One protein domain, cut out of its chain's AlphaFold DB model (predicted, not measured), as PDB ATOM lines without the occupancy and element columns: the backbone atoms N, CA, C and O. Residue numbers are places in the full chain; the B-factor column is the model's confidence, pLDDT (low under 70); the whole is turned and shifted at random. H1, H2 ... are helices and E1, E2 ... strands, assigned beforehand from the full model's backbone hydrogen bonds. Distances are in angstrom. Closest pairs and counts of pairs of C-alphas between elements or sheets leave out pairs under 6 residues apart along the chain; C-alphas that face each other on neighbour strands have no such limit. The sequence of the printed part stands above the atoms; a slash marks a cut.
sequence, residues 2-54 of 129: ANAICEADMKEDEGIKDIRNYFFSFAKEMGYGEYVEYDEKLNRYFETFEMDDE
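This is residues 2 to 54 of the 129 residues of an uncharacterized protein of Candidatus Roizmanbacteria bacterium CG_4_9_14_0_2_um_filter_39_13 (UniProt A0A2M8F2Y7). A small hairpin of two strands, E1 and E2, lies between the longest helix, H2, and two shorter helices, H1 and H3, near each other by the end of E2. Residues 7 to 16 stick out. The printed part has 53 residues, ordered H1, H2, E1, E2, H3, with an antiparallel sheet, E1 - E2; its class is mixed, helices and strands. It is compact, radius of gyration of the C-alphas 11.2 A, spanning 31 by 22 by 19 A.

In the hairpin of E1, residues 36 to 39, and E2, residues 44 to 47, N 37 and O 46 are within hydrogen-bond range at 2.9 A. The closest C-alphas of E2 and H2, residues 14 to 25, are Tyr 45 and Asn 21, 5.5 A. H1, residues 2 to 9, and H3, residues 49 to 53, are close but not clearly touching: C-alphas 2 and 52, the closest, are 7.8 A apart. H2 is apart from both. Every O i to N i+4 pair is within hydrogen-bond range in H2 and H3, 2 of 4 in H1.

E1 measures 9.8 A, E2 10.3 A, H2 16.4 A. H1, 11.7 A, begins at C-alpha 2 (-30.220, -1.445, -16.644); H3, 6.1 A, ends at C-alpha 53 (-18.950, 0.173, -15.242).

The farthest C-alphas, Glu 12 and Gly 31, are 31.4 A apart. The printed part has no cut and no long link. Residues 2 to 12 have pLDDT under 70.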
ATOM      1  N   ALA A   2     -29.297  -1.741 -15.540       46.81
ATOM      2  CA  ALA A   2     -30.220  -1.445 -16.644       46.81
ATOM      3  C   ALA A   2     -31.076  -2.656 -17.089       46.81
ATOM      4  O   ALA A   2     -32.291  -2.528 -17.250       46.81
ATOM      5  N   ASN A   3     -30.479  -3.855 -17.169       48.03
ATOM      6  CA  ASN A   3     -31.175  -5.089 -17.571       48.03
ATOM      7  C   ASN A   3     -32.389  -5.444 -16.688       48.03
ATOM      8  O   ASN A   3     -33.418  -5.880 -17.199       48.03
ATOM      9  N   ALA A   4     -32.306  -5.223 -15.370       47.88
ATOM     10  CA  ALA A   4     -33.390  -5.565 -14.443       47.88
ATOM     11  C   ALA A   4     -34.583  -4.595 -14.532       47.88
ATOM     12  O   ALA A   4     -35.724  -5.003 -14.325       47.88
ATOM     13  N   ILE A   5     -34.327  -3.327 -14.872       52.59
ATOM     14  CA  ILE A   5     -35.359  -2.292 -15.030       52.59
ATOM     15  C   ILE A   5     -36.085  -2.470 -16.375       52.59
ATOM     16  O   ILE A   5     -37.308  -2.374 -16.441       52.59
ATOM     17  N   CYS A   6     -35.355  -2.834 -17.436       52.25
ATOM     18  CA  CYS A   6     -35.931  -3.108 -18.759       52.25
ATOM     19  C   CYS A   6     -36.936  -4.275 -18.770       52.25
ATOM     20  O   CYS A   6     -37.894  -4.258 -19.542       52.25
ATOM     21  N   GLU A   7     -36.738  -5.310 -17.952       52.41
ATOM     22  CA  GLU A   7     -37.663  -6.452 -17.937       52.41
ATOM     23  C   GLU A   7     -38.898  -6.239 -17.055       52.41
ATOM     24  O   GLU A   7     -39.956  -6.798 -17.357       52.41
ATOM     25  N   ALA A   8     -38.790  -5.432 -15.996       52.19
ATOM     26  CA  ALA A   8     -39.858  -5.262 -15.013       52.19
ATOM     27  C   ALA A   8     -41.061  -4.461 -15.550       52.19
ATOM     28  O   ALA A   8     -42.200  -4.855 -15.291       52.19
ATOM     29  N   ASP A   9     -40.822  -3.419 -16.357       50.88
ATOM     30  CA  ASP A   9     -41.871  -2.467 -16.766       50.88
ATOM     31  C   ASP A   9     -42.240  -2.511 -18.263       50.88
ATOM     32  O   ASP A   9     -43.281  -1.995 -18.664       50.88
ATOM     33  N   MET A  10     -41.458  -3.183 -19.121       54.25
ATOM     34  CA  MET A  10     -41.646  -3.138 -20.584       54.25
ATOM     35  C   MET A  10     -42.391  -4.351 -21.165       54.25
ATOM     36  O   MET A  10     -41.992  -4.891 -22.203       54.25
ATOM     37  N   LYS A  11     -43.453  -4.849 -20.520       55.44
ATOM     38  CA  LYS A  11     -44.251  -5.957 -21.099       55.44
ATOM     39  C   LYS A  11     -44.904  -5.600 -22.441       55.44
ATOM     40  O   LYS A  11     -45.190  -6.507 -23.214       55.44
ATOM     41  N   GLU A  12     -45.102  -4.316 -22.729       54.88
ATOM     42  CA  GLU A  12     -45.838  -3.840 -23.910       54.88
ATOM     43  C   GLU A  12     -44.952  -3.336 -25.063       54.88
ATOM     44  O   GLU A  12     -45.476  -2.806 -26.038       54.88
ATOM     45  N   ASP A  13     -43.628  -3.534 -25.005       72.31
ATOM     46  CA  ASP A  13     -42.705  -2.844 -25.920       72.31
ATOM     47  C   ASP A  13     -41.731  -3.769 -26.675       72.31
ATOM     48  O   ASP A  13     -40.510  -3.595 -26.669       72.31
ATOM     49  N   GLU A  14     -42.263  -4.813 -27.322       78.12
ATOM     50  CA  GLU A  14     -41.445  -5.743 -28.123       78.12
ATOM     51  C   GLU A  14     -40.753  -5.056 -29.312       78.12
ATOM     52  O   GLU A  14     -39.621  -5.398 -29.642       78.12
ATOM     53  N   GLY A  15     -41.370  -4.027 -29.905       85.00
ATOM     54  CA  GLY A  15     -40.779  -3.296 -31.030       85.00
ATOM     55  C   GLY A  15     -39.472  -2.586 -30.663       85.00
ATOM     56  O   GLY A  15     -38.493  -2.675 -31.407       85.00
ATOM     57  N   ILE A  16     -39.416  -1.924 -29.500       83.00
ATOM     58  CA  ILE A  16     -38.176  -1.299 -29.013       83.00
ATOM     59  C   ILE A  16     -37.130  -2.362 -28.669       83.00
ATOM     60  O   ILE A  16     -35.945  -2.183 -28.970       83.00
ATOM     61  N   LYS A  17     -37.549  -3.492 -28.087       82.00
ATOM     62  CA  LYS A  17     -36.639  -4.599 -27.761       82.00
ATOM     63  C   LYS A  17     -35.995  -5.194 -29.014       82.00
ATOM     64  O   LYS A  17     -34.780  -5.388 -29.007       82.00
ATOM     65  N   ASP A  18     -36.762  -5.411 -30.078       88.44
ATOM     66  CA  ASP A  18     -36.259  -5.941 -31.350       88.44
ATOM     67  C   ASP A  18     -35.292  -4.969 -32.038       88.44
ATOM     68  O   ASP A  18     -34.223  -5.375 -32.497       88.44
ATOM     69  N   ILE A  19     -35.625  -3.673 -32.061       89.31
ATOM     70  CA  ILE A  19     -34.752  -2.634 -32.625       89.31
ATOM     71  C   ILE A  19     -33.426  -2.561 -31.857       89.31
ATOM     72  O   ILE A  19     -32.357  -2.532 -32.471       89.31
ATOM     73  N   ARG A  20     -33.470  -2.573 -30.520       88.00
ATOM     74  CA  ARG A  20     -32.263  -2.595 -29.681       88.00
ATOM     75  C   ARG A  20     -31.417  -3.838 -29.956       88.00
ATOM     76  O   ARG A  20     -30.217  -3.715 -30.181       88.00
ATOM     77  N   ASN A  21     -32.045  -5.013 -30.004       90.88
ATOM     78  CA  ASN A  21     -31.374  -6.275 -30.307       90.88
ATOM     79  C   ASN A  21     -30.692  -6.245 -31.687       90.88
ATOM     80  O   ASN A  21     -29.566  -6.718 -31.841       90.88
ATOM     81  N   TYR A  22     -31.347  -5.640 -32.681       92.75
ATOM     82  CA  TYR A  22     -30.773  -5.438 -34.008       92.75
ATOM     83  C   TYR A  22     -29.535  -4.532 -33.962       92.75
ATOM     84  O   TYR A  22     -28.503  -4.911 -34.508       92.75
ATOM     85  N   PHE A  23     -29.578  -3.391 -33.268       91.75
ATOM     86  CA  PHE A  23     -28.394  -2.536 -33.102       91.75
ATOM     87  C   PHE A  23     -27.240  -3.260 -32.397       91.75
ATOM     88  O   PHE A  23     -26.097  -3.192 -32.848       91.75
ATOM     89  N   PHE A  24     -27.544  -4.002 -31.335       93.00
ATOM     90  CA  PHE A  24     -26.562  -4.761 -30.564       93.00
ATOM     91  C   PHE A  24     -25.893  -5.883 -31.361       93.00
ATOM     92  O   PHE A  24     -24.721  -6.175 -31.127       93.00
ATOM     93  N   SER A  25     -26.561  -6.427 -32.382       94.06
ATOM     94  CA  SER A  25     -25.952  -7.419 -33.278       94.06
ATOM     95  C   SER A  25     -24.709  -6.909 -34.021       94.06
ATOM     96  O   SER A  25     -23.830  -7.702 -34.355       94.06
ATOM     97  N   PHE A  26     -24.577  -5.590 -34.207       95.19
ATOM     98  CA  PHE A  26     -23.414  -4.972 -34.847       95.19
ATOM     99  C   PHE A  26     -22.319  -4.550 -33.859       95.19
ATOM    100  O   PHE A  26     -21.232  -4.163 -34.289       95.19
ATOM    101  N   ALA A  27     -22.555  -4.633 -32.544       93.00
ATOM    102  CA  ALA A  27     -21.634  -4.118 -31.526       93.00
ATOM    103  C   ALA A  27     -20.229  -4.722 -31.663       93.00
ATOM    104  O   ALA A  27     -19.228  -4.005 -31.613       93.00
ATOM    105  N   LYS A  28     -20.145  -6.029 -31.936       90.62
ATOM    106  CA  LYS A  28     -18.871  -6.727 -32.146       90.62
ATOM    107  C   LYS A  28     -18.116  -6.225 -33.381       90.62
ATOM    108  O   LYS A  28     -16.906  -6.039 -33.312       90.62
ATOM    109  N   GLU A  29     -18.817  -5.985 -34.489       94.12
ATOM    110  CA  GLU A  29     -18.223  -5.471 -35.735       94.12
ATOM    111  C   GLU A  29     -17.762  -4.015 -35.596       94.12
ATOM    112  O   GLU A  29     -16.790  -3.604 -36.226       94.12
ATOM    113  N   MET A  30     -18.425  -3.249 -34.729       94.19
ATOM    114  CA  MET A  30     -18.106  -1.852 -34.432       94.19
ATOM    115  C   MET A  30     -17.018  -1.677 -33.358       94.19
ATOM    116  O   MET A  30     -16.664  -0.545 -33.039       94.19
ATOM    117  N   GLY A  31     -16.474  -2.770 -32.809       93.31
ATOM    118  CA  GLY A  31     -15.424  -2.730 -31.785       93.31
ATOM    119  C   GLY A  31     -15.925  -2.570 -30.344       93.31
ATOM    120  O   GLY A  31     -15.114  -2.356 -29.453       93.31
ATOM    121  N   TYR A  32     -17.228  -2.722 -30.104       91.69
ATOM    122  CA  TYR A  32     -17.878  -2.631 -28.787       91.69
ATOM    123  C   TYR A  32     -18.338  -3.998 -28.259       91.69
ATOM    124  O   TYR A  32     -19.287  -4.092 -27.485       91.69
ATOM    125  N   GLY A  33     -17.689  -5.082 -28.694       91.88
ATOM    126  CA  GLY A  33     -18.079  -6.445 -28.319       91.88
ATOM    127  C   GLY A  33     -17.960  -6.753 -26.822       91.88
ATOM    128  O   GLY A  33     -18.604  -7.681 -26.361       91.88
ATOM    129  N   GLU A  34     -17.170  -5.987 -26.068       92.81
ATOM    130  CA  GLU A  34     -17.042  -6.142 -24.609       92.81
ATOM    131  C   GLU A  34     -18.254  -5.587 -23.845       92.81
ATOM    132  O   GLU A  34     -18.471  -5.967 -22.702       92.81
ATOM    133  N   TYR A  35     -19.063  -4.731 -24.480       91.81
ATOM    134  CA  TYR A  35     -20.228  -4.079 -23.867       91.81
ATOM    135  C   TYR A  35     -21.542  -4.827 -24.082       91.81
ATOM    136  O   TYR A  35     -22.565  -4.451 -23.513       91.81
ATOM    137  N   VAL A  36     -21.536  -5.868 -24.917       93.12
ATOM    138  CA  VAL A  36     -22.748  -6.570 -25.336       93.12
ATOM    139  C   VAL A  36     -22.500  -8.076 -25.381       93.12
ATOM    140  O   VAL A  36     -21.597  -8.545 -26.071       93.12
ATOM    141  N   GLU A  37     -23.360  -8.843 -24.714       91.62
ATOM    142  CA  GLU A  37     -23.343 -10.306 -24.717       91.62
ATOM    143  C   GLU A  37     -24.642 -10.863 -25.304       91.62
ATOM    144  O   GLU A  37     -25.718 -10.293 -25.128       91.62
ATOM    145  N   TYR A  38     -24.550 -11.979 -26.028       91.25
ATOM    146  CA  TYR A  38     -25.718 -12.697 -26.527       91.25
ATOM    147  C   TYR A  38     -26.143 -13.781 -25.536       91.25
ATOM    148  O   TYR A  38     -25.387 -14.720 -25.292       91.25
ATOM    149  N   ASP A  39     -27.367 -13.697 -25.019       89.62
ATOM    150  CA  ASP A  39     -27.961 -14.754 -24.206       89.62
ATOM    151  C   ASP A  39     -28.671 -15.770 -25.116       89.62
ATOM    152  O   ASP A  39     -29.691 -15.475 -25.745       89.62
ATOM    153  N   GLU A  40     -28.144 -16.995 -25.177       89.56
ATOM    154  CA  GLU A  40     -28.707 -18.074 -25.998       89.56
ATOM    155  C   GLU A  40     -30.080 -18.569 -25.516       89.56
ATOM    156  O   GLU A  40     -30.872 -19.061 -26.319       89.56
ATOM    157  N   LYS A  41     -30.388 -18.459 -24.218       86.88
ATOM    158  CA  LYS A  41     -31.668 -18.922 -23.655       86.88
ATOM    159  C   LYS A  41     -32.793 -17.962 -24.004       86.88
ATOM    160  O   LYS A  41     -33.915 -18.400 -24.256       86.88
ATOM    161  N   LEU A  42     -32.489 -16.670 -23.990       83.94
ATOM    162  CA  LEU A  42     -33.423 -15.595 -24.313       83.94
ATOM    163  C   LEU A  42     -33.368 -15.206 -25.796       83.94
ATOM    164  O   LEU A  42     -34.252 -14.497 -26.273       83.94
ATOM    165  N   ASN A  43     -32.370 -15.713 -26.528       87.25
ATOM    166  CA  ASN A  43     -32.129 -15.473 -27.948       87.25
ATOM    167  C   ASN A  43     -32.037 -13.969 -28.273       87.25
ATOM    168  O   ASN A  43     -32.628 -13.494 -29.249       87.25
ATOM    169  N   ARG A  44     -31.356 -13.211 -27.401       87.81
ATOM    170  CA  ARG A  44     -31.262 -11.742 -27.443       87.81
ATOM    171  C   ARG A  44     -29.926 -11.248 -26.892       87.81
ATOM    172  O   ARG A  44     -29.300 -11.911 -26.072       87.81
ATOM    173  N   TYR A  45     -29.520 -10.065 -27.337       89.94
ATOM    174  CA  TYR A  45     -28.368  -9.338 -26.820       89.94
ATOM    175  C   TYR A  45     -28.731  -8.505 -25.588       89.94
ATOM    176  O   TYR A  45     -29.788  -7.872 -25.549       89.94
ATOM    177  N   PHE A  46     -27.811  -8.456 -24.631       87.75
ATOM    178  CA  PHE A  46     -27.907  -7.680 -23.399       87.75
ATOM    179  C   PHE A  46     -26.630  -6.878 -23.171       87.75
ATOM    180  O   PHE A  46     -25.550  -7.280 -23.609       87.75
ATOM    181  N   GLU A  47     -26.762  -5.747 -22.477       88.88
ATOM    182  CA  GLU A  47     -25.597  -4.998 -22.015       88.88
ATOM    183  C   GLU A  47     -24.822  -5.833 -20.980       88.88
ATOM    184  O   GLU A  47     -25.427  -6.510 -20.137       88.88
ATOM    185  N   THR A  48     -23.493  -5.783 -21.035       90.50
ATOM    186  CA  THR A  48     -22.608  -6.426 -20.053       90.50
ATOM    187  C   THR A  48     -22.350  -5.515 -18.851       90.50
ATOM    188  O   THR A  48     -22.709  -4.335 -18.836       90.50
ATOM    189  N   PHE A  49     -21.697  -6.054 -17.819       87.31
ATOM    190  CA  PHE A  49     -21.281  -5.252 -16.671       87.31
ATOM    191  C   PHE A  49     -20.261  -4.174 -17.063       87.31
ATOM    192  O   PHE A  49     -20.287  -3.079 -16.515       87.31
ATOM    193  N   GLU A  50     -19.397  -4.461 -18.032       90.12
ATOM    194  CA  GLU A  50     -18.378  -3.552 -18.549       90.12
ATOM    195  C   GLU A  50     -18.998  -2.275 -19.128       90.12
ATOM    196  O   GLU A  50     -18.431  -1.196 -18.973       90.12
ATOM    197  N   MET A  51     -20.185  -2.376 -19.739       88.44
ATOM    198  CA  MET A  51     -20.928  -1.206 -20.206       88.44
ATOM    199  C   MET A  51     -21.426  -0.351 -19.034       88.44
ATOM    200  O   MET A  51     -21.264   0.866 -19.050       88.44
ATOM    201  N   ASP A  52     -21.997  -0.975 -18.001       83.44
ATOM    202  CA  ASP A  52     -22.471  -0.270 -16.801       83.44
ATOM    203  C   ASP A  52     -21.305   0.351 -15.995       83.44
ATOM    204  O   ASP A  52     -21.462   1.418 -15.396       83.44
ATOM    205  N   ASP A  53     -20.133  -0.297 -15.973       87.44
ATOM    206  CA  ASP A  53     -18.950   0.173 -15.242       87.44
ATOM    207  C   ASP A  53     -18.160   1.251 -16.003       87.44
ATOM    208  O   ASP A  53     -17.312   1.920 -15.409       87.44
ATOM    209  N   GLU A  54     -18.447   1.504 -17.281       91.81
ATOM    210  CA  GLU A  54     -17.804   2.577 -18.042       91.81
ATOM    211  C   GLU A  54     -17.910   3.914 -17.272       91.81
ATOM    212  O   GLU A  54     -19.017   4.337 -16.915       91.81
TER     213      GLU A  54